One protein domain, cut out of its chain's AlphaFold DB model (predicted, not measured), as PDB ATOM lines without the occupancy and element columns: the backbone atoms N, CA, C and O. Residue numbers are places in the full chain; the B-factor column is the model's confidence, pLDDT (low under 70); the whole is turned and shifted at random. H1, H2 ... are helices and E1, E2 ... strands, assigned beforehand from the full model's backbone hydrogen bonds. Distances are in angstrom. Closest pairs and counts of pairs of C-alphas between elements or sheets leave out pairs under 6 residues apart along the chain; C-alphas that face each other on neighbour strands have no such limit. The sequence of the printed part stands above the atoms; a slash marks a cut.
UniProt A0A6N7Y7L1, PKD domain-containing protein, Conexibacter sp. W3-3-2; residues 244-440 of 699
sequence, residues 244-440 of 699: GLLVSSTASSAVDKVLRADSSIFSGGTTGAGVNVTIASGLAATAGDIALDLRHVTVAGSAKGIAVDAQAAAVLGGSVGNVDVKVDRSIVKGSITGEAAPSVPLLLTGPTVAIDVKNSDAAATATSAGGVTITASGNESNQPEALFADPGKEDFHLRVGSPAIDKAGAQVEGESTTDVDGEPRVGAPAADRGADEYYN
ATOM      1  N   GLY A 244      12.079  88.429  47.471       89.81
ATOM      2  CA  GLY A 244      13.244  87.829  48.134       89.81
ATOM      3  C   GLY A 244      14.465  88.751  48.029       89.81
ATOM      4  O   GLY A 244      15.206  88.935  48.995       89.81
ATOM      5  N   LEU A 245      14.627  89.416  46.881       91.75
ATOM      6  CA  LEU A 245      15.699  90.369  46.629       91.75
ATOM      7  C   LEU A 245      15.177  91.604  45.877       91.75
ATOM      8  O   LEU A 245      14.616  91.515  44.794       91.75
ATOM      9  N   LEU A 246      15.433  92.795  46.406       89.50
ATOM     10  CA  LEU A 246      15.159  94.059  45.725       89.50
ATOM     11  C   LEU A 246      16.479  94.756  45.396       89.50
ATOM     12  O   LEU A 246      17.275  95.022  46.296       89.50
ATOM     13  N   VAL A 247      16.702  95.095  44.126       88.94
ATOM     14  CA  VAL A 247      17.857  95.888  43.683       88.94
ATOM     15  C   VAL A 247      17.346  97.189  43.084       88.94
ATOM     16  O   VAL A 247      16.765  97.213  42.009       88.94
ATOM     17  N   SER A 248      17.551  98.301  43.781       82.44
ATOM     18  CA  SER A 248      16.986  99.593  43.376       82.44
ATOM     19  C   SER A 248      18.077 100.620  43.098       82.44
ATOM     20  O   SER A 248      18.979 100.795  43.918       82.44
ATOM     21  N   SER A 249      17.959 101.352  41.987       79.62
ATOM     22  CA  SER A 249      18.790 102.521  41.672       79.62
ATOM     23  C   SER A 249      17.887 103.748  41.543       79.62
ATOM     24  O   SER A 249      17.086 103.862  40.626       79.62
ATOM     25  N   THR A 250      17.958 104.675  42.493       71.25
ATOM     26  CA  THR A 250      17.135 105.895  42.468       71.25
ATOM     27  C   THR A 250      17.919 107.078  41.915       71.25
ATOM     28  O   THR A 250      19.144 107.107  41.980       71.25
ATOM     29  N   ALA A 251      17.207 108.094  41.435       63.16
ATOM     30  CA  ALA A 251      17.738 109.272  40.752       63.16
ATOM     31  C   ALA A 251      18.866 110.008  41.497       63.16
ATOM     32  O   ALA A 251      19.687 110.688  40.897       63.16
ATOM     33  N   SER A 252      18.911 109.904  42.820       61.09
ATOM     34  CA  SER A 252      19.946 110.499  43.664       61.09
ATOM     35  C   SER A 252      21.232 109.662  43.773       61.09
ATOM     36  O   SER A 252      22.128 110.041  44.524       61.09
ATOM     37  N   SER A 253      21.335 108.526  43.073       68.31
ATOM     38  CA  SER A 253      22.411 107.544  43.229       68.31
ATOM     39  C   SER A 253      23.039 107.165  41.886       68.31
ATOM     40  O   SER A 253      22.613 106.211  41.235       68.31
ATOM     41  N   ALA A 254      24.111 107.869  41.521       71.88
ATOM     42  CA  ALA A 254      24.893 107.631  40.302       71.88
ATOM     43  C   ALA A 254      25.862 106.432  40.391       71.88
ATOM     44  O   ALA A 254      26.639 106.198  39.475       71.88
ATOM     45  N   VAL A 255      25.873 105.703  41.510       80.81
ATOM     46  CA  VAL A 255      26.767 104.552  41.720       80.81
ATOM     47  C   VAL A 255      26.228 103.340  40.968       80.81
ATOM     48  O   VAL A 255      25.027 103.109  41.016       80.81
ATOM     49  N   ASP A 256      27.064 102.532  40.329       85.06
ATOM     50  CA  ASP A 256      26.594 101.297  39.688       85.06
ATOM     51  C   ASP A 256      26.322 100.197  40.718       85.06
ATOM     52  O   ASP A 256      27.035 100.044  41.714       85.06
ATOM     53  N   LYS A 257      25.266  99.417  40.496       87.50
ATOM     54  CA  LYS A 257      24.819  98.347  41.392       87.50
ATOM     55  C   LYS A 257      25.126  97.035  40.708       87.50
ATOM     56  O   LYS A 257      24.380  96.580  39.848       87.50
ATOM     57  N   VAL A 258      26.238  96.428  41.101       90.75
ATOM     58  CA  VAL A 258      26.634  95.116  40.592       90.75
ATOM     59  C   VAL A 258      26.332  94.066  41.651       90.75
ATOM     60  O   VAL A 258      26.762  94.212  42.797       90.75
ATOM     61  N   LEU A 259      25.618  93.010  41.272       94.44
ATOM     62  CA  LEU A 259      25.401  91.817  42.085       94.44
ATOM     63  C   LEU A 259      25.899  90.585  41.338       94.44
ATOM     64  O   LEU A 259      25.563  90.373  40.176       94.44
ATOM     65  N   ARG A 260      26.649  89.742  42.047       95.44
ATOM     66  CA  ARG A 260      26.946  88.369  41.643       95.44
ATOM     67  C   ARG A 260      26.310  87.414  42.643       95.44
ATOM     68  O   ARG A 260      26.708  87.413  43.808       95.44
ATOM     69  N   ALA A 261      25.328  86.639  42.206       96.12
ATOM     70  CA  ALA A 261      24.699  85.621  43.033       96.12
ATOM     71  C   ALA A 261      25.048  84.228  42.513       96.12
ATOM     72  O   ALA A 261      25.005  83.994  41.306       96.12
ATOM     73  N   ASP A 262      25.385  83.323  43.426       95.81
ATOM     74  CA  ASP A 262      25.722  81.942  43.100       95.81
ATOM     75  C   ASP A 262      25.100  80.970  44.101       95.81
ATOM     76  O   ASP A 262      25.149  81.216  45.309       95.81
ATOM     77  N   SER A 263      24.538  79.860  43.624       95.69
ATOM     78  CA  SER A 263      24.089  78.753  44.478       95.69
ATOM     79  C   SER A 263      23.131  79.230  45.571       95.69
ATOM     80  O   SER A 263      23.314  78.922  46.737       95.69
ATOM     81  N   SER A 264      22.190  80.111  45.226       96.56
ATOM     82  CA  SER A 264      21.385  80.862  46.199       96.56
ATOM     83  C   SER A 264      19.902  80.842  45.846       96.56
ATOM     84  O   SER A 264      19.533  80.835  44.670       96.56
ATOM     85  N   ILE A 265      19.053  80.864  46.873       95.50
ATOM     86  CA  ILE A 265      17.596  80.824  46.736       95.50
ATOM     87  C   ILE A 265      17.010  82.204  47.034       95.50
ATOM     88  O   ILE A 265      17.290  82.802  48.073       95.50
ATOM     89  N   PHE A 266      16.133  82.684  46.155       93.44
ATOM     90  CA  PHE A 266      15.332  83.889  46.368       93.44
ATOM     91  C   PHE A 266      13.845  83.535  46.228       93.44
ATOM     92  O   PHE A 266      13.431  83.045  45.177       93.44
ATOM     93  N   SER A 267      13.030  83.766  47.264       89.44
ATOM     94  CA  SER A 267      11.590  83.438  47.274       89.44
ATOM     95  C   SER A 267      10.717  84.588  47.817       89.44
ATOM     96  O   SER A 267      11.148  85.336  48.696       89.44
ATOM     97  N   GLY A 268       9.501  84.771  47.268       81.88
ATOM     98  CA  GLY A 268       8.616  85.919  47.557       81.88
ATOM     99  C   GLY A 268       7.372  86.086  46.648       81.88
ATOM    100  O   GLY A 268       7.026  85.196  45.874       81.88
ATOM    101  N   GLY A 269       6.741  87.265  46.735       63.69
ATOM    102  CA  GLY A 269       5.348  87.709  46.523       63.69
ATOM    103  C   GLY A 269       4.420  87.285  45.354       63.69
ATOM    104  O   GLY A 269       4.617  86.254  44.732       63.69
ATOM    105  N   THR A 270       3.347  88.059  45.071       51.69
ATOM    106  CA  THR A 270       2.249  87.936  44.076       51.69
ATOM    107  C   THR A 270       2.675  88.383  42.691       51.69
ATOM    108  O   THR A 270       2.026  88.034  41.717       51.69
ATOM    109  N   THR A 271       3.763  89.144  42.598       43.41
ATOM    110  CA  THR A 271       4.619  89.259  41.414       43.41
ATOM    111  C   THR A 271       5.613  88.117  41.338       43.41
ATOM    112  O   THR A 271       6.291  88.022  40.342       43.41
ATOM    113  N   GLY A 272       5.671  87.242  42.337       39.97
ATOM    114  CA  GLY A 272       6.573  86.114  42.447       39.97
ATOM    115  C   GLY A 272       8.051  86.464  42.610       39.97
ATOM    116  O   GLY A 272       8.609  87.191  41.807       39.97
ATOM    117  N   ALA A 273       8.630  85.947  43.701       53.88
ATOM    118  CA  ALA A 273      10.033  85.949  44.119       53.88
ATOM    119  C   ALA A 273      10.956  86.852  43.333       53.88
ATOM    120  O   ALA A 273      11.893  86.389  42.699       53.88
ATOM    121  N   GLY A 274      10.695  88.150  43.398       53.16
ATOM    122  CA  GLY A 274      11.397  89.067  42.541       53.16
ATOM    123  C   GLY A 274      12.857  89.123  42.932       53.16
ATOM    124  O   GLY A 274      13.202  89.215  44.111       53.16
ATOM    125  N   VAL A 275      13.707  89.120  41.913       58.12
ATOM    126  CA  VAL A 275      14.690  90.189  41.827       58.12
ATOM    127  C   VAL A 275      13.989  91.347  41.130       58.12
ATOM    128  O   VAL A 275      13.768  91.279  39.920       58.12
ATOM    129  N   ASN A 276      13.547  92.347  41.896       64.44
ATOM    130  CA  ASN A 276      12.924  93.543  41.332       64.44
ATOM    131  C   ASN A 276      13.994  94.606  41.086       64.44
ATOM    132  O   ASN A 276      14.766  94.932  41.992       64.44
ATOM    133  N   VAL A 277      14.061  95.098  39.851       62.16
ATOM    134  CA  VAL A 277      15.054  96.078  39.418       62.16
ATOM    135  C   VAL A 277      14.363  97.380  39.048       62.16
ATOM    136  O   VAL A 277      13.817  97.473  37.956       62.16
ATOM    137  N   THR A 278      14.388  98.376  39.937       65.44
ATOM    138  CA  THR A 278      13.703  99.664  39.720       65.44
ATOM    139  C   THR A 278      14.683 100.803  39.477       65.44
ATOM    140  O   THR A 278      15.606 101.004  40.276       65.44
ATOM    141  N   ILE A 279      14.413 101.606  38.441       62.69
ATOM    142  CA  ILE A 279      15.038 102.918  38.249       62.69
ATOM    143  C   ILE A 279      13.988 104.023  38.396       62.69
ATOM    144  O   ILE A 279      13.013 104.063  37.657       62.69
ATOM    145  N   ALA A 280      14.155 104.915  39.377       55.72
ATOM    146  CA  ALA A 280      13.256 106.056  39.589       55.72
ATOM    147  C   ALA A 280      13.993 107.364  39.287       55.72
ATOM    148  O   ALA A 280      15.119 107.529  39.745       55.72
ATOM    149  N   SER A 281      13.373 108.310  38.574       51.72
ATOM    150  CA  SER A 281      13.968 109.614  38.225       51.72
ATOM    151  C   SER A 281      13.356 110.788  39.010       51.72
ATOM    152  O   SER A 281      12.180 110.759  39.368       51.72
ATOM    153  N   GLY A 282      14.130 111.862  39.198       53.41
ATOM    154  CA  GLY A 282      13.715 113.150  39.771       53.41
ATOM    155  C   GLY A 282      14.414 114.317  39.056       53.41
ATOM    156  O   GLY A 282      15.276 114.089  38.209       53.41
ATOM    157  N   LEU A 283      14.044 115.565  39.367       49.00
ATOM    158  CA  LEU A 283      14.632 116.774  38.757       49.00
ATOM    159  C   LEU A 283      16.177 116.768  38.866       49.00
ATOM    160  O   LEU A 283      16.705 116.697  39.970       49.00
ATOM    161  N   ALA A 284      16.880 116.863  37.725       53.34
ATOM    162  CA  ALA A 284      18.351 116.932  37.601       53.34
ATOM    163  C   ALA A 284      19.155 115.744  38.181       53.34
ATOM    164  O   ALA A 284      20.312 115.895  38.571       53.34
ATOM    165  N   ALA A 285      18.550 114.562  38.253       59.75
ATOM    166  CA  ALA A 285      19.072 113.439  39.018       59.75
ATOM    167  C   ALA A 285      19.594 112.308  38.089       59.75
ATOM    168  O   ALA A 285      19.036 112.085  37.015       59.75
ATOM    169  N   THR A 286      20.690 111.638  38.471       69.75
ATOM    170  CA  THR A 286      21.360 110.559  37.711       69.75
ATOM    171  C   THR A 286      21.245 109.233  38.460       69.75
ATOM    172  O   THR A 286      21.773 109.101  39.564       69.75
ATOM    173  N   ALA A 287      20.588 108.245  37.854       75.81
ATOM    174  CA  ALA A 287      20.597 106.873  38.357       75.81
ATOM    175  C   ALA A 287      21.756 106.083  37.727       75.81
ATOM    176  O   ALA A 287      21.961 106.173  36.519       75.81
ATOM    177  N   GLY A 288      22.494 105.324  38.539       81.62
ATOM    178  CA  GLY A 288      23.554 104.424  38.070       81.62
ATOM    179  C   GLY A 288      23.012 103.118  37.491       81.62
ATOM    180  O   GLY A 288      21.850 102.766  37.742       81.62
ATOM    181  N   ASP A 289      23.865 102.411  36.755       86.06
ATOM    182  CA  ASP A 289      23.524 101.160  36.076       86.06
ATOM    183  C   ASP A 289      23.266 100.032  37.085       86.06
ATOM    184  O   ASP A 289      23.776 100.037  38.211       86.06
ATOM    185  N   ILE A 290      22.477  99.037  36.683       88.62
ATOM    186  CA  ILE A 290      22.249  97.814  37.456       88.62
ATOM    187  C   ILE A 290      22.719  96.615  36.634       88.62
ATOM    188  O   ILE A 290      22.248  96.395  35.523       88.62
ATOM    189  N   ALA A 291      23.622  95.816  37.199       92.25
ATOM    190  CA  ALA A 291      24.131  94.596  36.586       92.25
ATOM    191  C   ALA A 291      23.958  93.405  37.536       92.25
ATOM    192  O   ALA A 291      24.517  93.389  38.635       92.25
ATOM    193  N   LEU A 292      23.210  92.395  37.099       93.81
ATOM    194  CA  LEU A 292      22.973  91.154  37.830       93.81
ATOM    195  C   LEU A 292      23.619  89.983  37.085       93.81
ATOM    196  O   LEU A 292      23.304  89.740  35.924       93.81
ATOM    197  N   ASP A 293      24.500  89.246  37.755       95.06
ATOM    198  CA  ASP A 293      25.065  87.975  37.288       95.06
ATOM    199  C   ASP A 293      24.588  86.873  38.236       95.06
ATOM    200  O   ASP A 293      25.086  86.751  39.357       95.06
ATOM    201  N   LEU A 294      23.552  86.145  37.820       94.81
ATOM    202  CA  LEU A 294      22.893  85.103  38.598       94.81
ATOM    203  C   LEU A 294      23.265  83.736  38.022       94.81
ATOM    204  O   LEU A 294      22.950  83.438  36.866       94.81
ATOM    205  N   ARG A 295      23.936  82.908  38.823       93.62
ATOM    206  CA  ARG A 295      24.385  81.569  38.425       93.62
ATOM    207  C   ARG A 295      23.937  80.541  39.429       93.62
ATOM    208  O   ARG A 295      24.013  80.802  40.624       93.62
ATOM    209  N   HIS A 296      23.465  79.390  38.964       94.69
ATOM    210  CA  HIS A 296      22.962  78.357  39.864       94.69
ATOM    211  C   HIS A 296      22.008  78.924  40.926       94.69
ATOM    212  O   HIS A 296      22.121  78.615  42.105       94.69
ATOM    213  N   VAL A 297      21.123  79.850  40.555       95.06
ATOM    214  CA  VAL A 297      20.143  80.393  41.499       95.06
ATOM    215  C   VAL A 297      18.808  79.701  41.305       95.06
ATOM    216  O   VAL A 297      18.447  79.343  40.184       95.06
ATOM    217  N   THR A 298      18.053  79.561  42.388       95.12
ATOM    218  CA  THR A 298      16.636  79.203  42.319       95.12
ATOM    219  C   THR A 298      15.820  80.420  42.724       95.12
ATOM    220  O   THR A 298      15.883  80.878  43.862       95.12
ATOM    221  N   VAL A 299      15.057  80.960  41.780       92.19
ATOM    222  CA  VAL A 299      14.173  82.109  41.991       92.19
ATOM    223  C   VAL A 299      12.731  81.620  41.934       92.19
ATOM    224  O   VAL A 299      12.301  81.096  40.906       92.19
ATOM    225  N   ALA A 300      11.988  81.735  43.035       86.12
ATOM    226  CA  ALA A 300      10.764  80.957  43.234       86.12
ATOM    227  C   ALA A 300       9.496  81.758  43.545       86.12
ATOM    228  O   ALA A 300       9.094  81.882  44.703       86.12
ATOM    229  N   GLY A 301       8.829  82.280  42.510       73.44
ATOM    230  CA  GLY A 301       7.722  83.218  42.668       73.44
ATOM    231  C   GLY A 301       6.314  82.674  42.434       73.44
ATOM    232  O   GLY A 301       6.140  81.632  41.802       73.44
ATOM    233  N   SER A 302       5.279  83.355  42.947       63.72
ATOM    234  CA  SER A 302       3.874  82.994  42.700       63.72
ATOM    235  C   SER A 302       3.261  83.537  41.390       63.72
ATOM    236  O   SER A 302       2.261  82.966  40.961       63.72
ATOM    237  N   ALA A 303       3.852  84.538  40.704       66.56
ATOM    238  CA  ALA A 303       3.387  84.982  39.366       66.56
ATOM    239  C   ALA A 303       4.483  85.301  38.323       66.56
ATOM    240  O   ALA A 303       4.361  84.891  37.172       66.56
ATOM    241  N   LYS A 304       5.546  86.020  38.688       74.19
ATOM    242  CA  LYS A 304       6.776  86.220  37.900       74.19
ATOM    243  C   LYS A 304       7.946  85.612  38.680       74.19
ATOM    244  O   LYS A 304       7.794  85.248  39.838       74.19
ATOM    245  N   GLY A 305       9.082  85.418  38.029       82.94
ATOM    246  CA  GLY A 305      10.310  85.002  38.701       82.94
ATOM    247  C   GLY A 305      11.244  86.189  38.891       82.94
ATOM    248  O   GLY A 305      11.566  86.564  40.003       82.94
ATOM    249  N   ILE A 306      11.637  86.850  37.802       88.44
ATOM    250  CA  ILE A 306      12.463  88.066  37.854       88.44
ATOM    251  C   ILE A 306      11.690  89.192  37.175       88.44
ATOM    252  O   ILE A 306      11.199  89.018  36.060       88.44
ATOM    253  N   ALA A 307      11.579  90.345  37.828       86.12
ATOM    254  CA  ALA A 307      10.860  91.494  37.294       86.12
ATOM    255  C   ALA A 307      11.818  92.677  37.138       86.12
ATOM    256  O   ALA A 307      12.264  93.268  38.114       86.12
ATOM    257  N   VAL A 308      12.130  93.033  35.897       86.38
ATOM    258  CA  VAL A 308      12.940  94.209  35.585       86.38
ATOM    259  C   VAL A 308      12.019  95.356  35.201       86.38
ATOM    260  O   VAL A 308      11.262  95.231  34.238       86.38
ATOM    261  N   ASP A 309      12.097  96.451  35.951       80.94
ATOM    262  CA  ASP A 309      11.235  97.622  35.823       80.94
ATOM    263  C   ASP A 309      12.061  98.916  35.679       80.94
ATOM    264  O   ASP A 309      12.306  99.672  36.628       80.94
ATOM    265  N   ALA A 310      12.539  99.174  34.461       79.75
ATOM    266  CA  ALA A 310      13.344 100.348  34.149       79.75
ATOM    267  C   ALA A 310      12.452 101.520  33.708       79.75
ATOM    268  O   ALA A 310      12.268 101.783  32.516       79.75
ATOM    269  N   GLN A 311      11.895 102.242  34.679       75.12
ATOM    270  CA  GLN A 311      11.035 103.398  34.422       75.12
ATOM    271  C   GLN A 311      11.824 104.708  34.308       75.12
ATOM    272  O   GLN A 311      12.923 104.870  34.836       75.12
ATOM    273  N   ALA A 312      11.235 105.680  33.614       66.06
ATOM    274  CA  ALA A 312      11.760 107.034  33.493       66.06
ATOM    275  C   ALA A 312      10.607 108.042  33.577       66.06
ATOM    276  O   ALA A 312       9.654 107.968  32.803       66.06
ATOM    277  N   ALA A 313      10.693 109.014  34.484       58.16
ATOM    278  CA  ALA A 313       9.873 110.221  34.433       58.16
ATOM    279  C   ALA A 313      10.584 111.270  33.561       58.16
ATOM    280  O   ALA A 313      11.808 111.398  33.598       58.16
ATOM    281  N   ALA A 314       9.828 112.023  32.762       53.88
ATOM    282  CA  ALA A 314      10.383 113.029  31.859       53.88
ATOM    283  C   ALA A 314      11.103 114.144  32.644       53.88
ATOM    284  O   ALA A 314      10.465 114.913  33.363       53.88
ATOM    285  N   VAL A 315      12.428 114.246  32.501       56.62
ATOM    286  CA  VAL A 315      13.248 115.280  33.150       56.62
ATOM    287  C   VAL A 315      14.186 115.912  32.122       56.62
ATOM    288  O   VAL A 315      14.853 115.211  31.369       56.62
ATOM    289  N   LEU A 316      14.265 117.246  32.115       58.12
ATOM    290  CA  LEU A 316      15.261 117.998  31.349       58.12
ATOM    291  C   LEU A 316      16.655 117.791  31.975       58.12
ATOM    292  O   LEU A 316      16.924 118.319  33.053       58.12
ATOM    293  N   GLY A 317      17.534 117.040  31.304       57.78
ATOM    294  CA  GLY A 317      18.976 116.990  31.602       57.78
ATOM    295  C   GLY A 317      19.475 115.929  32.599       57.78
ATOM    296  O   GLY A 317      20.637 116.006  32.989       57.78
ATOM    297  N   GLY A 318      18.651 114.962  33.018       60.44
ATOM    298  CA  GLY A 318      19.103 113.779  33.782       60.44
ATOM    299  C   GLY A 318      19.425 112.577  32.878       60.44
ATOM    300  O   GLY A 318      19.054 112.587  31.707       60.44
ATOM    301  N   SER A 319      20.079 111.535  33.405       66.38
ATOM    302  CA  SER A 319      20.248 110.237  32.725       66.38
ATOM    303  C   SER A 319      19.714 109.085  33.579       66.38
ATOM    304  O   SER A 319      19.867 109.073  34.803       66.38
ATOM    305  N   VAL A 320      19.083 108.116  32.918       69.50
ATOM    306  CA  VAL A 320      18.586 106.874  33.524       69.50
ATOM    307  C   VAL A 320      19.605 105.778  33.219       69.50
ATOM    308  O   VAL A 320      20.011 105.647  32.065       69.50
ATOM    309  N   GLY A 321      20.051 105.041  34.240       77.19
ATOM    310  CA  GLY A 321      20.982 103.924  34.069       77.19
ATOM    311  C   GLY A 321      20.379 102.770  33.262       77.19
ATOM    312  O   GLY A 321      19.161 102.656  33.120       77.19
ATOM    313  N   ASN A 322      21.232 101.907  32.728       85.62
ATOM    314  CA  ASN A 322      20.838 100.678  32.044       85.62
ATOM    315  C   ASN A 322      20.693  99.511  33.028       85.62
ATOM    316  O   ASN A 322      21.249  99.533  34.129       85.62
ATOM    317  N   VAL A 323      19.978  98.467  32.607       88.06
ATOM    318  CA  VAL A 323      19.859  97.207  33.351       88.06
ATOM    319  C   VAL A 323      20.387  96.044  32.510       88.06
ATOM    320  O   VAL A 323      19.877  95.796  31.422       88.06
ATOM    321  N   ASP A 324      21.367  95.302  33.027       92.25
ATOM    322  CA  ASP A 324      21.883  94.049  32.454       92.25
ATOM    323  C   ASP A 324      21.606  92.893  33.427       92.25
ATOM    324  O   ASP A 324      22.086  92.898  34.561       92.25
ATOM    325  N   VAL A 325      20.814  91.905  33.007       92.69
ATOM    326  CA  VAL A 325      20.476  90.717  33.801       92.69
ATOM    327  C   VAL A 325      20.959  89.469  33.083       92.69
ATOM    328  O   VAL A 325      20.449  89.113  32.022       92.69
ATOM    329  N   LYS A 326      21.903  88.764  33.702       95.19
ATOM    330  CA  LYS A 326      22.421  87.475  33.248       95.19
ATOM    331  C   LYS A 326      21.926  86.379  34.172       95.19
ATOM    332  O   LYS A 326      22.122  86.454  35.382       95.19
ATOM    333  N   VAL A 327      21.296  85.372  33.585       94.75
ATOM    334  CA  VAL A 327      20.799  84.180  34.271       94.75
ATOM    335  C   VAL A 327      21.416  82.973  33.582       94.75
ATOM    336  O   VAL A 327      21.091  82.692  32.433       94.75
ATOM    337  N   ASP A 328      22.323  82.277  34.258       93.81
ATOM    338  CA  ASP A 328      22.977  81.078  33.727       93.81
ATOM    339  C   ASP A 328      22.789  79.901  34.688       93.81
ATOM    340  O   ASP A 328      22.805  80.089  35.907       93.81
ATOM    341  N   ARG A 329      22.595  78.686  34.165       93.88
ATOM    342  CA  ARG A 329      22.509  77.451  34.975       93.88
ATOM    343  C   ARG A 329      21.484  77.502  36.113       93.88
ATOM    344  O   ARG A 329      21.680  76.907  37.166       93.88
ATOM    345  N   SER A 330      20.409  78.259  35.946       94.69
ATOM    346  CA  SER A 330      19.509  78.629  37.043       94.69
ATOM    347  C   SER A 330      18.099  78.090  36.828       94.69
ATOM    348  O   SER A 330      17.735  77.695  35.721       94.69
ATOM    349  N   ILE A 331      17.292  78.100  37.886       95.38
ATOM    350  CA  ILE A 331      15.855  77.840  37.815       95.38
ATOM    351  C   ILE A 331      15.114  79.124  38.176       95.38
ATOM    352  O   ILE A 331      15.341  79.711  39.232       95.38
ATOM    353  N   VAL A 332      14.195  79.547  37.313       92.12
ATOM    354  CA  VAL A 332      13.309  80.684  37.559       92.12
ATOM    355  C   VAL A 332      11.867  80.211  37.421       92.12
ATOM    356  O   VAL A 332      11.349  80.045  36.320       92.12
ATOM    357  N   LYS A 333      11.197  80.006  38.558       86.25
ATOM    358  CA  LYS A 333       9.772  79.667  38.616       86.25
ATOM    359  C   LYS A 333       8.940  80.933  38.409       86.25
ATOM    360  O   LYS A 333       8.917  81.825  39.257       86.25
ATOM    361  N   GLY A 334       8.235  80.965  37.280       78.06
ATOM    362  CA  GLY A 334       7.541  82.139  36.748       78.06
ATOM    363  C   GLY A 334       8.250  82.672  35.499       78.06
ATOM    364  O   GLY A 334       9.202  82.072  35.012       78.06
ATOM    365  N   SER A 335       7.789  83.797  34.956       80.25
ATOM    366  CA  SER A 335       8.475  84.453  33.838       80.25
ATOM    367  C   SER A 335       9.499  85.478  34.321       80.25
ATOM    368  O   SER A 335       9.297  86.172  35.317       80.25
ATOM    369  N   ILE A 336      10.597  85.604  33.586       88.19
ATOM    370  CA  ILE A 336      11.457  86.783  33.623       88.19
ATOM    371  C   ILE A 336      10.768  87.853  32.772       88.19
ATOM    372  O   ILE A 336      10.584  87.655  31.571       88.19
ATOM    373  N   THR A 337      10.362  88.970  33.368       87.06
ATOM    374  CA  THR A 337       9.718  90.075  32.644       87.06
ATOM    375  C   THR A 337      10.632  91.283  32.568       87.06
ATOM    376  O   THR A 337      11.171  91.683  33.597       87.06
ATOM    377  N   GLY A 338      10.756  91.881  31.385       84.25
ATOM    378  CA  GLY A 338      11.477  93.138  31.188       84.25
ATOM    379  C   GLY A 338      10.568  94.263  30.717       84.25
ATOM    380  O   GLY A 338       9.888  94.115  29.699       84.25
ATOM    381  N   GLU A 339      10.611  95.385  31.429       83.38
ATOM    382  CA  GLU A 339       9.944  96.633  31.077       83.38
ATOM    383  C   GLU A 339      10.954  97.782  31.022       83.38
ATOM    384  O   GLU A 339      11.799  97.929  31.906       83.38
ATOM    385  N   ALA A 340      10.864  98.591  29.967       81.94
ATOM    386  CA  ALA A 340      11.660  99.800  29.793       81.94
ATOM    387  C   ALA A 340      10.771 100.959  29.337       81.94
ATOM    388  O   ALA A 340       9.965 100.805  28.409       81.94
ATOM    389  N   ALA A 341      10.947 102.121  29.967       75.62
ATOM    390  CA  ALA A 341      10.280 103.348  29.563       75.62
ATOM    391  C   ALA A 341      10.730 103.784  28.154       75.62
ATOM    392  O   ALA A 341      11.921 103.723  27.826       75.62
ATOM    393  N   PRO A 342       9.804 104.256  27.301       72.25
ATOM    394  CA  PRO A 342      10.141 104.683  25.951       72.25
ATOM    395  C   PRO A 342      11.057 105.911  25.973       72.25
ATOM    396  O   PRO A 342      10.937 106.792  26.824       72.25
ATOM    397  N   SER A 343      11.943 106.008  24.980       69.69
ATOM    398  CA  SER A 343      12.716 107.234  24.759       69.69
ATOM    399  C   SER A 343      11.784 108.389  24.389       69.69
ATOM    400  O   SER A 343      10.896 108.224  23.550       69.69
ATOM    401  N   VAL A 344      12.014 109.571  24.968       68.06
ATOM    402  CA  VAL A 344      11.267 110.792  24.634       68.06
ATOM    403  C   VAL A 344      12.169 111.677  23.766       68.06
ATOM    404  O   VAL A 344      13.149 112.228  24.281       68.06
ATOM    405  N   PRO A 345      11.877 111.827  22.457       64.50
ATOM    406  CA  PRO A 345      12.712 112.604  21.544       64.50
ATOM    407  C   PRO A 345      12.999 114.011  22.082       64.50
ATOM    408  O   PRO A 345      12.090 114.677  22.568       64.50
ATOM    409  N   LEU A 346      14.254 114.462  21.966       60.00
ATOM    410  CA  LEU A 346      14.736 115.795  22.375       60.00
ATOM    411  C   LEU A 346      14.701 116.101  23.888       60.00
ATOM    412  O   LEU A 346      15.149 117.178  24.276       60.00
ATOM    413  N   LEU A 347      14.215 115.185  24.737       59.38
ATOM    414  CA  LEU A 347      14.177 115.366  26.194       59.38
ATOM    415  C   LEU A 347      15.065 114.372  26.948       59.38
ATOM    416  O   LEU A 347      15.765 114.790  27.868       59.38
ATOM    417  N   LEU A 348      15.023 113.081  26.594       65.25
ATOM    418  CA  LEU A 348      15.707 112.027  27.348       65.25
ATOM    419  C   LEU A 348      15.848 110.733  26.528       65.25
ATOM    420  O   LEU A 348      14.859 110.217  25.997       65.25
ATOM    421  N   THR A 349      17.060 110.173  26.471       68.00
ATOM    422  CA  THR A 349      17.265 108.783  26.031       68.00
ATOM    423  C   THR A 349      16.758 107.853  27.132       68.00
ATOM    424  O   THR A 349      17.190 107.975  28.278       68.00
ATOM    425  N   GLY A 350      15.814 106.968  26.802       70.12
ATOM    426  CA  GLY A 350      15.267 105.998  27.756       70.12
ATOM    427  C   GLY A 350      16.296 104.929  28.154       70.12
ATOM    428  O   GLY A 350      17.285 104.750  27.435       70.12
ATOM    429  N   PRO A 351      16.080 104.214  29.272       78.56
ATOM    430  CA  PRO A 351      16.968 103.135  29.691       78.56
ATOM    431  C   PRO A 351      16.935 101.968  28.700       78.56
ATOM    432  O   PRO A 351      15.931 101.737  28.019       78.56
ATOM    433  N   THR A 352      18.018 101.194  28.660       85.69
ATOM    434  CA  THR A 352      18.016  99.876  28.017       85.69
ATOM    435  C   THR A 352      17.974  98.767  29.061       85.69
ATOM    436  O   THR A 352      18.593  98.870  30.119       85.69
ATOM    437  N   VAL A 353      17.234  97.706  28.753       88.19
ATOM    438  CA  VAL A 353      17.157  96.474  29.539       88.19
ATOM    439  C   VAL A 353      17.671  95.330  28.677       88.19
ATOM    440  O   VAL A 353      17.068  95.002  27.655       88.19
ATOM    441  N   ALA A 354      18.774  94.713  29.080       92.69
ATOM    442  CA  ALA A 354      19.306  93.498  28.485       92.69
ATOM    443  C   ALA A 354      19.065  92.319  29.433       92.69
ATOM    444  O   ALA A 354      19.415  92.378  30.609       92.69
ATOM    445  N   ILE A 355      18.450  91.253  28.926       92.31
ATOM    446  CA  ILE A 355      18.222  90.005  29.657       92.31
ATOM    447  C   ILE A 355      18.858  88.876  28.842       92.31
ATOM    448  O   ILE A 355      18.435  88.608  27.717       92.31
ATOM    449  N   ASP A 356      19.869  88.217  29.396       95.62
ATOM    450  CA  ASP A 356      20.570  87.080  28.795       95.62
ATOM    451  C   ASP A 356      20.345  85.832  29.655       95.62
ATOM    452  O   ASP A 356      20.775  85.777  30.807       95.62
ATOM    453  N   VAL A 357      19.645  84.840  29.105       95.19
ATOM    454  CA  VAL A 357      19.282  83.602  29.805       95.19
ATOM    455  C   VAL A 357      19.946  82.414  29.123       95.19
ATOM    456  O   VAL A 357      19.704  82.156  27.939       95.19
ATOM    457  N   LYS A 358      20.753  81.650  29.857       93.69
ATOM    458  CA  LYS A 358      21.527  80.525  29.324       93.69
ATOM    459  C   LYS A 358      21.407  79.286  30.196       93.69
ATOM    460  O   LYS A 358      21.369  79.393  31.417       93.69
ATOM    461  N   ASN A 359      21.357  78.111  29.568       92.62
ATOM    462  CA  ASN A 359      21.393  76.802  30.236       92.62
ATOM    463  C   ASN A 359      20.461  76.695  31.461       92.62
ATOM    464  O   ASN A 359      20.818  76.068  32.456       92.62
ATOM    465  N   SER A 360      19.304  77.357  31.421       94.44
ATOM    466  CA  SER A 360      18.438  77.571  32.586       94.44
ATOM    467  C   SER A 360      17.056  76.955  32.382       94.44
ATOM    468  O   SER A 360      16.596  76.780  31.257       94.44
ATOM    469  N   ASP A 361      16.370  76.643  33.476       94.44
ATOM    470  CA  ASP A 361      14.934  76.364  33.468       94.44
ATOM    471  C   ASP A 361      14.191  77.674  33.749       94.44
ATOM    472  O   ASP A 361      13.976  78.063  34.898       94.44
ATOM    473  N   ALA A 362      13.958  78.444  32.690       92.19
ATOM    474  CA  ALA A 362      13.432  79.796  32.758       92.19
ATOM    475  C   ALA A 362      12.832  80.227  31.412       92.19
ATOM    476  O   ALA A 362      13.416  80.017  30.345       92.19
ATOM    477  N   ALA A 363      11.712  80.946  31.473       87.88
ATOM    478  CA  ALA A 363      11.136  81.658  30.336       87.88
ATOM    479  C   ALA A 363      11.294  83.174  30.519       87.88
ATOM    480  O   ALA A 363      11.090  83.687  31.617       87.88
ATOM    481  N   ALA A 364      11.611  83.905  29.446       87.44
ATOM    482  CA  ALA A 364      11.738  85.363  29.465       87.44
ATOM    483  C   ALA A 364      10.783  86.030  28.467       87.44
ATOM    484  O   ALA A 364      10.515  85.501  27.388       87.44
ATOM    485  N   THR A 365      10.233  87.188  28.825       86.69
ATOM    486  CA  THR A 365       9.247  87.917  28.017       86.69
ATOM    487  C   THR A 365       9.401  89.425  28.202       86.69
ATOM    488  O   THR A 365       9.518  89.916  29.322       86.69
ATOM    489  N   ALA A 366       9.380  90.181  27.103       83.56
ATOM    490  CA  ALA A 366       9.348  91.641  27.148       83.56
ATOM    491  C   ALA A 366       7.897  92.121  27.294       83.56
ATOM    492  O   ALA A 366       7.017  91.636  26.579       83.56
ATOM    493  N   THR A 367       7.642  93.057  28.209       81.12
ATOM    494  CA  THR A 367       6.299  93.601  28.473       81.12
ATOM    495  C   THR A 367       6.083  95.002  27.893       81.12
ATOM    496  O   THR A 367       4.935  95.428  27.787       81.12
ATOM    497  N   SER A 368       7.143  95.694  27.448       77.88
ATOM    498  CA  SER A 368       7.063  96.976  26.728       77.88
ATOM    499  C   SER A 368       7.447  96.861  25.244       77.88
ATOM    500  O   SER A 368       8.119  95.924  24.816       77.88
ATOM    501  N   ALA A 369       7.015  97.840  24.439       62.66
ATOM    502  CA  ALA A 369       7.186  97.849  22.980       62.66
ATOM    503  C   ALA A 369       8.590  98.285  22.488       62.66
ATOM    504  O   ALA A 369       8.822  98.316  21.280       62.66
ATOM    505  N   GLY A 370       9.529  98.629  23.381       74.19
ATOM    506  CA  GLY A 370      10.890  99.051  23.019       74.19
ATOM    507  C   GLY A 370      11.824  99.217  24.224       74.19
ATOM    508  O   GLY A 370      11.359  99.355  25.350       74.19
ATOM    509  N   GLY A 371      13.142  99.186  23.984       79.75
ATOM    510  CA  GLY A 371      14.183  99.344  25.017       79.75
ATOM    511  C   GLY A 371      14.590  98.055  25.743       79.75
ATOM    512  O   GLY A 371      15.553  98.072  26.502       79.75
ATOM    513  N   VAL A 372      13.914  96.932  25.475       89.06
ATOM    514  CA  VAL A 372      14.192  95.618  26.077       89.06
ATOM    515  C   VAL A 372      14.767  94.666  25.025       89.06
ATOM    516  O   VAL A 372      14.169  94.473  23.969       89.06
ATOM    517  N   THR A 373      15.912  94.049  25.316       92.25
ATOM    518  CA  THR A 373      16.538  92.995  24.504       92.25
ATOM    519  C   THR A 373      16.616  91.712  25.317       92.25
ATOM    520  O   THR A 373      17.166  91.712  26.415       92.25
ATOM    521  N   ILE A 374      16.096  90.613  24.768       92.69
ATOM    522  CA  ILE A 374      16.146  89.290  25.397       92.69
ATOM    523  C   ILE A 374      16.953  88.353  24.503       92.69
ATOM    524  O   ILE A 374      16.617  88.164  23.334       92.69
ATOM    525  N   THR A 375      17.997  87.750  25.066       94.88
ATOM    526  CA  THR A 375      18.769  86.667  24.450       94.88
ATOM    527  C   THR A 375      18.563  85.399  25.268       94.88
ATOM    528  O   THR A 375      18.632  85.432  26.493       94.88
ATOM    529  N   ALA A 376      18.273  84.282  24.603       92.50
ATOM    530  CA  ALA A 376      18.014  83.007  25.260       92.50
ATOM    531  C   ALA A 376      18.658  81.851  24.484       92.50
ATOM    532  O   ALA A 376      18.477  81.751  23.269       92.50
ATOM    533  N   SER A 377      19.386  80.964  25.167       92.06
ATOM    534  CA  SER A 377      19.988  79.776  24.544       92.06
ATOM    535  C   SER A 377      20.120  78.604  25.516       92.06
ATOM    536  O   SER A 377      20.649  78.776  26.609       92.06
ATOM    537  N   GLY A 378      19.714  77.402  25.096       86.94
ATOM    538  CA  GLY A 378      19.843  76.189  25.917       86.94
ATOM    539  C   GLY A 378      18.885  76.131  27.113       86.94
ATOM    540  O   GLY A 378      19.198  75.467  28.094       86.94
ATOM    541  N   ASN A 379      17.754  76.841  27.045       90.19
ATOM    542  CA  ASN A 379      16.801  76.951  28.149       90.19
ATOM    543  C   ASN A 379      15.592  76.029  27.979       90.19
ATOM    544  O   ASN A 379      15.164  75.749  26.858       90.19
ATOM    545  N   GLU A 380      15.005  75.641  29.105       91.69
ATOM    546  CA  GLU A 380      13.725  74.937  29.198       91.69
ATOM    547  C   GLU A 380      12.750  75.732  30.078       91.69
ATOM    548  O   GLU A 380      13.102  76.780  30.611       91.69
ATOM    549  N   SER A 381      11.505  75.270  30.189       90.00
ATOM    550  CA  SER A 381      10.483  75.890  31.037       90.00
ATOM    551  C   SER A 381       9.576  74.797  31.591       90.00
ATOM    552  O   SER A 381       8.448  74.601  31.122       90.00
ATOM    553  N   ASN A 382      10.094  74.044  32.554       90.88
ATOM    554  CA  ASN A 382       9.370  72.955  33.189       90.88
ATOM    555  C   ASN A 382       8.453  73.485  34.301       90.88
ATOM    556  O   ASN A 382       8.624  74.582  34.830       90.88
ATOM    557  N   GLN A 383       7.430  72.703  34.645       88.81
ATOM    558  CA  GLN A 383       6.532  73.065  35.742       88.81
ATOM    559  C   GLN A 383       7.213  72.823  37.100       88.81
ATOM    560  O   GLN A 383       7.954  71.847  37.229       88.81
ATOM    561  N   PRO A 384       6.941  73.641  38.132       87.56
ATOM    562  CA  PRO A 384       7.575  73.516  39.447       87.56
ATOM    563  C   PRO A 384       7.429  72.136  40.082       87.56
ATOM    564  O   PRO A 384       8.375  71.620  40.668       87.56
ATOM    565  N   GLU A 385       6.262  71.511  39.931       89.06
ATOM    566  CA  GLU A 385       5.991  70.184  40.477       89.06
ATOM    567  C   GLU A 385       6.880  69.126  39.826       89.06
ATOM    568  O   GLU A 385       7.116  68.096  40.441       89.06
ATOM    569  N   ALA A 386       7.377  69.359  38.602       92.44
ATOM    570  CA  ALA A 386       8.317  68.470  37.928       92.44
ATOM    571  C   ALA A 386       9.752  68.594  38.464       92.44
ATOM    572  O   ALA A 386      10.530  67.654  38.296       92.44
ATOM    573  N   LEU A 387      10.078  69.725  39.092       93.56
ATOM    574  CA  LEU A 387      11.431  70.100  39.494       93.56
ATOM    575  C   LEU A 387      11.712  69.802  40.965       93.56
ATOM    576  O   LEU A 387      12.759  69.248  41.285       93.56
ATOM    577  N   PHE A 388      10.775  70.152  41.844       93.25
ATOM    578  CA  PHE A 388      11.031  70.264  43.279       93.25
ATOM    579  C   PHE A 388      10.262  69.244  44.116       93.25
ATOM    580  O   PHE A 388       9.225  68.731  43.687       93.25
ATOM    581  N   ALA A 389      10.766  68.975  45.322       92.56
ATOM    582  CA  ALA A 389      10.161  68.065  46.291       92.56
ATOM    583  C   ALA A 389       8.761  68.528  46.743       92.56
ATOM    584  O   ALA A 389       7.788  67.781  46.609       92.56
ATOM    585  N   ASP A 390       8.639  69.769  47.225       89.56
ATOM    586  CA  ASP A 390       7.360  70.366  47.634       89.56
ATOM    587  C   ASP A 390       7.386  71.901  47.478       89.56
ATOM    588  O   ASP A 390       7.469  72.653  48.457       89.56
ATOM    589  N   PRO A 391       7.279  72.412  46.237       86.44
ATOM    590  CA  PRO A 391       7.384  73.847  45.977       86.44
ATOM    591  C   PRO A 391       6.242  74.659  46.611       86.44
ATOM    592  O   PRO A 391       6.369  75.874  46.761       86.44
ATOM    593  N   GLY A 392       5.128  74.018  46.993       83.25
ATOM    594  CA  GLY A 392       4.024  74.658  47.715       83.25
ATOM    595  C   GLY A 392       4.348  74.962  49.182       83.25
ATOM    596  O   GLY A 392       3.697  75.817  49.780       83.25
ATOM    597  N   LYS A 393       5.360  74.294  49.748       85.50
ATOM    598  CA  LYS A 393       5.910  74.557  51.086       85.50
ATOM    599  C   LYS A 393       7.279  75.240  51.052       85.50
ATOM    600  O   LYS A 393       7.953  75.267  52.075       85.50
ATOM    601  N   GLU A 394       7.662  75.789  49.898       84.56
ATOM    602  CA  GLU A 394       8.978  76.404  49.672       84.56
ATOM    603  C   GLU A 394      10.152  75.426  49.859       84.56
ATOM    604  O   GLU A 394      11.271  75.835  50.161       84.56
ATOM    605  N   ASP A 395       9.899  74.131  49.650       88.75
ATOM    606  CA  ASP A 395      10.941  73.113  49.573       88.75
ATOM    607  C   ASP A 395      11.435  73.017  48.123       88.75
ATOM    608  O   ASP A 395      10.791  72.403  47.264       88.75
ATOM    609  N   PHE A 396      12.547  73.705  47.854       91.38
ATOM    610  CA  PHE A 396      13.162  73.820  46.530       91.38
ATOM    611  C   PHE A 396      14.317  72.845  46.296       91.38
ATOM    612  O   PHE A 396      15.062  73.038  45.334       91.38
ATOM    613  N   HIS A 397      14.448  71.800  47.118       92.38
ATOM    614  CA  HIS A 397      15.333  70.694  46.770       92.38
ATOM    615  C   HIS A 397      14.816  70.004  45.512       92.38
ATOM    616  O   HIS A 397      13.599  69.836  45.318       92.38
ATOM    617  N   LEU A 398      15.737  69.600  44.647       93.25
ATOM    618  CA  LEU A 398      15.403  68.873  43.439       93.25
ATOM    619  C   LEU A 398      14.836  67.502  43.801       93.25
ATOM    620  O   LEU A 398      15.393  66.738  44.589       93.25
ATOM    621  N   ARG A 399      13.692  67.170  43.203       92.62
ATOM    622  CA  ARG A 399      13.099  65.844  43.378       92.62
ATOM    623  C   ARG A 399      13.838  64.801  42.544       92.62
ATOM    624  O   ARG A 399      14.374  65.104  41.478       92.62
ATOM    625  N   VAL A 400      13.752  63.543  42.962       90.50
ATOM    626  CA  VAL A 400      14.256  62.396  42.199       90.50
ATOM    627  C   VAL A 400      13.698  62.427  40.774       90.50
ATOM    628  O   VAL A 400      12.482  62.459  40.562       90.50
ATOM    629  N   GLY A 401      14.593  62.382  39.785       90.12
ATOM    630  CA  GLY A 401      14.227  62.403  38.367       90.12
ATOM    631  C   GLY A 401      13.769  63.771  37.857       90.12
ATOM    632  O   GLY A 401      13.122  63.839  36.810       90.12
ATOM    633  N   SER A 402      14.066  64.848  38.589       93.88
ATOM    634  CA  SER A 402      13.869  66.216  38.117       93.88
ATOM    635  C   SER A 402      14.563  66.432  36.762       93.88
ATOM    636  O   SER A 402      15.707  66.012  36.578       93.88
ATOM    637  N   PRO A 403      13.906  67.105  35.798       94.00
ATOM    638  CA  PRO A 403      14.516  67.414  34.512       94.00
ATOM    639  C   PRO A 403      15.643  68.447  34.615       94.00
ATOM    640  O   PRO A 403      16.334  68.634  33.624       94.00
ATOM    641  N   ALA A 404      15.847  69.095  35.768       93.19
ATOM    642  CA  ALA A 404      16.967  70.011  36.003       93.19
ATOM    643  C   ALA A 404      18.289  69.305  36.352       93.19
ATOM    644  O   ALA A 404      19.339  69.951  36.282       93.19
ATOM    645  N   ILE A 405      18.237  68.009  36.681       92.25
ATOM    646  CA  ILE A 405      19.406  67.216  37.077       92.25
ATOM    647  C   ILE A 405      20.332  66.982  35.873       92.25
ATOM    648  O   ILE A 405      19.873  66.621  34.781       92.25
ATOM    649  N   ASP A 406      21.630  67.203  36.072       89.38
ATOM    650  CA  ASP A 406      22.723  67.098  35.104       89.38
ATOM    651  C   ASP A 406      22.502  67.946  33.831       89.38
ATOM    652  O   ASP A 406      22.879  67.557  32.716       89.38
ATOM    653  N   LYS A 407      21.831  69.105  33.946       90.06
ATOM    654  CA  LYS A 407      21.461  69.955  32.791       90.06
ATOM    655  C   LYS A 407      22.181  71.292  32.686       90.06
ATOM    656  O   LYS A 407      21.969  71.995  31.692       90.06
ATOM    657  N   ALA A 408      23.002  71.671  33.659       84.75
ATOM    658  CA  ALA A 408      23.692  72.962  33.653       84.75
ATOM    659  C   ALA A 408      25.027  72.949  32.878       84.75
ATOM    660  O   ALA A 408      25.591  73.998  32.556       84.75
ATOM    661  N   GLY A 409      25.525  71.763  32.523       83.44
ATOM    662  CA  GLY A 409      26.849  71.581  31.928       83.44
ATOM    663  C   GLY A 409      27.969  71.593  32.971       83.44
ATOM    664  O   GLY A 409      27.719  71.609  34.173       83.44
ATOM    665  N   ALA A 410      29.220  71.550  32.508       82.06
ATOM    666  CA  ALA A 410      30.379  71.535  33.396       82.06
ATOM    667  C   ALA A 410      30.513  72.849  34.179       82.06
ATOM    668  O   ALA A 410      30.296  73.931  33.625       82.06
ATOM    669  N   GLN A 411      30.945  72.728  35.434       79.94
ATOM    670  CA  GLN A 411      31.272  73.863  36.286       79.94
ATOM    671  C   GLN A 411      32.390  74.713  35.659       79.94
ATOM    672  O   GLN A 411      33.382  74.179  35.148       79.94
ATOM    673  N   VAL A 412      32.245  76.035  35.704       81.00
ATOM    674  CA  VAL A 412      33.225  76.998  35.187       81.00
ATOM    675  C   VAL A 412      33.940  77.753  36.309       81.00
ATOM    676  O   VAL A 412      33.495  77.814  37.455       81.00
ATOM    677  N   GLU A 413      35.093  78.340  35.983       80.81
ATOM    678  CA  GLU A 413      35.885  79.116  36.939       80.81
ATOM    679  C   GLU A 413      35.074  80.279  37.538       80.81
ATOM    680  O   GLU A 413      34.411  81.039  36.828       80.81
ATOM    681  N   GLY A 414      35.156  80.429  38.861       81.38
ATOM    682  CA  GLY A 414      34.454  81.468  39.616       81.38
ATOM    683  C   GLY A 414      33.109  81.034  40.202       81.38
ATOM    684  O   GLY A 414      32.550  81.800  40.988       81.38
ATOM    685  N   GLU A 415      32.626  79.833  39.872       87.50
ATOM    686  CA  GLU A 415      31.427  79.244  40.478       87.50
ATOM    687  C   GLU A 415      31.722  78.613  41.852       87.50
ATOM    688  O   GLU A 415      32.835  78.158  42.134       87.50
ATOM    689  N   SER A 416      30.716  78.586  42.725       89.38
ATOM    690  CA  SER A 416      30.762  77.944  44.037       89.38
ATOM    691  C   SER A 416      30.970  76.443  43.881       89.38
ATOM    692  O   SER A 416      30.260  75.775  43.140       89.38
ATOM    693  N   THR A 417      31.928  75.884  44.618       88.38
ATOM    694  CA  THR A 417      32.224  74.440  44.611       88.38
ATOM    695  C   THR A 417      31.170  73.600  45.330       88.38
ATOM    696  O   THR A 417      31.199  72.376  45.238       88.38
ATOM    697  N   THR A 418      30.282  74.248  46.081       91.62
ATOM    698  CA  THR A 418      29.174  73.623  46.805       91.62
ATOM    699  C   THR A 418      27.868  74.364  46.527       91.62
ATOM    700  O   THR A 418      27.890  75.561  46.219       91.62
ATOM    701  N   ASP A 419      26.752  73.658  46.621       93.44
ATOM    702  CA  ASP A 419      25.392  74.171  46.474       93.44
ATOM    703  C   ASP A 419      24.907  74.920  47.728       93.44
ATOM    704  O   ASP A 419      25.692  75.208  48.637       93.44
ATOM    705  N   VAL A 420      23.625  75.287  47.758       94.56
ATOM    706  CA  VAL A 420      23.016  76.055  48.853       94.56
ATOM    707  C   VAL A 420      23.053  75.345  50.213       94.56
ATOM    708  O   VAL A 420      23.175  76.028  51.231       94.56
ATOM    709  N   ASP A 421      23.038  74.013  50.242       90.50
ATOM    710  CA  ASP A 421      23.095  73.209  51.469       90.50
ATOM    711  C   ASP A 421      24.536  72.892  51.906       90.50
ATOM    712  O   ASP A 421      24.789  72.338  52.982       90.50
ATOM    713  N   GLY A 422      25.516  73.337  51.113       90.31
ATOM    714  CA  GLY A 422      26.938  73.135  51.366       90.31
ATOM    715  C   GLY A 422      27.444  71.785  50.865       90.31
ATOM    716  O   GLY A 422      28.563  71.383  51.205       90.31
ATOM    717  N   GLU A 423      26.657  71.099  50.046       86.75
ATOM    718  CA  GLU A 423      27.019  69.845  49.407       86.75
ATOM    719  C   GLU A 423      27.835  70.122  48.147       86.75
ATOM    720  O   GLU A 423      27.646  71.147  47.491       86.75
ATOM    721  N   PRO A 424      28.842  69.295  47.816       86.62
ATOM    722  CA  PRO A 424      29.666  69.577  46.655       86.62
ATOM    723  C   PRO A 424      28.823  69.497  45.384       86.62
ATOM    724  O   PRO A 424      27.996  68.603  45.247       86.62
ATOM    725  N   ARG A 425      29.088  70.395  44.434       84.69
ATOM    726  CA  ARG A 425      28.535  70.321  43.075       84.69
ATOM    727  C   ARG A 425      29.130  69.087  42.385       84.69
ATOM    728  O   ARG A 425      30.245  69.140  41.860       84.69
ATOM    729  N   VAL A 426      28.462  67.941  42.503       67.94
ATOM    730  CA  VAL A 426      28.960  66.614  42.107       67.94
ATOM    731  C   VAL A 426      28.284  66.124  40.833       67.94
ATOM    732  O   VAL A 426      27.513  65.179  40.854       67.94
ATOM    733  N   GLY A 427      28.657  66.684  39.690       54.41
ATOM    734  CA  GLY A 427      28.004  66.329  38.435       54.41
ATOM    735  C   GLY A 427      28.998  66.122  37.311       54.41
ATOM    736  O   GLY A 427      29.183  66.991  36.472       54.41
ATOM    737  N   ALA A 428      29.695  64.986  37.265       46.84
ATOM    738  CA  ALA A 428      30.323  64.584  36.009       46.84
ATOM    739  C   ALA A 428      29.261  63.845  35.168       46.84
ATOM    740  O   ALA A 428      28.837  62.769  35.586       46.84
ATOM    741  N   PRO A 429      28.872  64.351  33.979       56.31
ATOM    742  CA  PRO A 429      29.531  65.428  33.236       56.31
ATOM    743  C   PRO A 429      28.946  66.845  33.421       56.31
ATOM    744  O   PRO A 429      29.539  67.776  32.869       56.31
ATOM    745  N   ALA A 430      27.821  67.036  34.118       74.94
ATOM    746  CA  ALA A 430      27.203  68.349  34.304       74.94
ATOM    747  C   ALA A 430      26.653  68.584  35.720       74.94
ATOM    748  O   ALA A 430      26.070  67.673  36.279       74.94
ATOM    749  N   ALA A 431      26.777  69.810  36.239       84.81
ATOM    750  CA  ALA A 431      26.063  70.253  37.438       84.81
ATOM    751  C   ALA A 431      24.548  70.357  37.180       84.81
ATOM    752  O   ALA A 431      24.090  70.376  36.022       84.81
ATOM    753  N   ASP A 432      23.782  70.509  38.253       91.50
ATOM    754  CA  ASP A 432      22.345  70.731  38.179       91.50
ATOM    755  C   ASP A 432      22.008  72.198  37.926       91.50
ATOM    756  O   ASP A 432      22.757  73.121  38.265       91.50
ATOM    757  N   ARG A 433      20.849  72.443  37.305       93.19
ATOM    758  CA  ARG A 433      20.324  73.811  37.234       93.19
ATOM    759  C   ARG A 433      19.753  74.196  38.595       93.19
ATOM    760  O   ARG A 433      18.956  73.456  39.157       93.19
ATOM    761  N   GLY A 434      20.053  75.409  39.044       94.44
ATOM    762  CA  GLY A 434      19.497  75.973  40.274       94.44
ATOM    763  C   GLY A 434      20.432  75.912  41.483       94.44
ATOM    764  O   GLY A 434      21.610  75.571  41.386       94.44
ATOM    765  N   ALA A 435      19.901  76.347  42.623       95.06
ATOM    766  CA  ALA A 435      20.655  76.540  43.862       95.06
ATOM    767  C   ALA A 435      21.092  75.252  44.551       95.06
ATOM    768  O   ALA A 435      22.141  75.263  45.187       95.06
ATOM    769  N   ASP A 436      20.295  74.204  44.403       92.56
ATOM    770  CA  ASP A 436      20.477  72.879  44.988       92.56
ATOM    771  C   ASP A 436      21.135  71.940  43.968       92.56
ATOM    772  O   ASP A 436      20.871  72.066  42.767       92.56
ATOM    773  N   GLU A 437      21.992  71.034  44.435       90.00
ATOM    774  CA  GLU A 437      22.516  69.923  43.645       90.00
ATOM    775  C   GLU A 437      21.863  68.628  44.132       90.00
ATOM    776  O   GLU A 437      22.026  68.209  45.278       90.00
ATOM    777  N   TYR A 438      21.159  67.930  43.245       89.44
ATOM    778  CA  TYR A 438      20.632  66.621  43.569       89.44
ATOM    779  C   TYR A 438      21.781  65.632  43.763       89.44
ATOM    780  O   TYR A 438      22.418  65.148  42.824       89.44
ATOM    781  N   TYR A 439      21.985  65.249  45.015       84.00
ATOM    782  CA  TYR A 439      22.908  64.199  45.392       84.00
ATOM    783  C   TYR A 439      22.172  63.118  46.174       84.00
ATOM    784  O   TYR A 439      21.593  63.394  47.217       84.00
ATOM    785  N   ASN A 440      22.219  61.870  45.696       86.69
ATOM    786  CA  ASN A 440      21.592  60.760  46.410       86.69
ATOM    787  C   ASN A 440      22.394  60.388  47.669       86.69
ATOM    788  O   ASN A 440      23.423  59.701  47.578       86.69
TER     789      ASN A 440
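AT A GLANCE: This is residues 244 to 440 of the 699 residues of the protein "PKD domain-containing protein" of Conexibacter sp. W3-3-2 (UniProt A0A6N7Y7L1). The chain is wound in stacked, flattened turns, a solenoid of parallel strands with two walls partly face to face: E1, E3, E6 and E8 with residues 306 to 310 of E4 make one wall, and E5, E7 and E9 with the first parts of E2 and E4 make the other. E4 bends back on itself and belongs to both walls; the small hairpin of E10 and E11, H1 and the long unnamed stretch 399 to 440 cover one end of the turns, and the links 281 to 289, 311 to 322 and 341 to 352 lie at the other end. The printed part has 197 residues, with nine named strands, one short helix and two more strands along the chain; it is mostly strand, though only 90 residues are in named elements, under half. The nine-strand sheet is branched and parallel, the pair E10 and E11 antiparallel. The whole is compact, with a radius of gyration of the C-alphas of 17.6 A, but elongated, spanning 59 by 31 by 27 A.

HOW THE PARTS SIT: E4, residues 290 to 310, bends by 172 degrees at residue 300 and has four parallel neighbours. On one side of it lie E2, residues 257 to 268, with N 259 and O 291 2.9 A apart, and E3, residues 275 to 280, with N 309 and O 277 2.8 A apart. On the other side lie E5, residues 323 to 328, with N 292 and O 324 2.8 A apart, and E6, residues 331 to 340, with N 308 and O 337 2.8 A apart. E1, residues 245 to 250, is parallel to E3, with N 247 and O 276 2.9 A apart. E7, residues 353 to 358, is parallel to E5, with N 325 and O 354 2.8 A apart. E8, residues 361 to 366, is parallel to E6, with N 336 and O 363 2.8 A apart. E9, residues 372 to 377, is parallel to E7, with N 355 and O 373 2.9 A apart. H1, residues 384 to 387, only grazes this twisted sheet and is too short for an O i to N i+4 pair. E10, residues 388 to 390, and E11, residues 395 to 398, form a hairpin, with N 389 and O 397 3.0 A apart.

IN THESE COORDINATES: E1 begins at C-alpha 245, (15.699, 90.369, 46.629). E2 is 21.3 A long and bends by 108 degrees at residue 263; E6 is 23.8 A long and bends by 76 degrees at residue 334. E4 begins at C-alpha 290, (22.249, 97.814, 37.456), and its first and last C-alphas are 9.8 A apart. E11 ends at C-alpha 398, (15.403, 68.873, 43.439).

THE WHOLE: The C-alphas farthest apart, of Leu 346 and Asn 440, are 60.4 A apart. The printed part has no cut. The links E4 to E5 and E6 to E7 are long. The mean pLDDT of the printed part is 81.7; 44 residues are under 70, among them residues 269 to 286, 312 to 320 and 343 to 349.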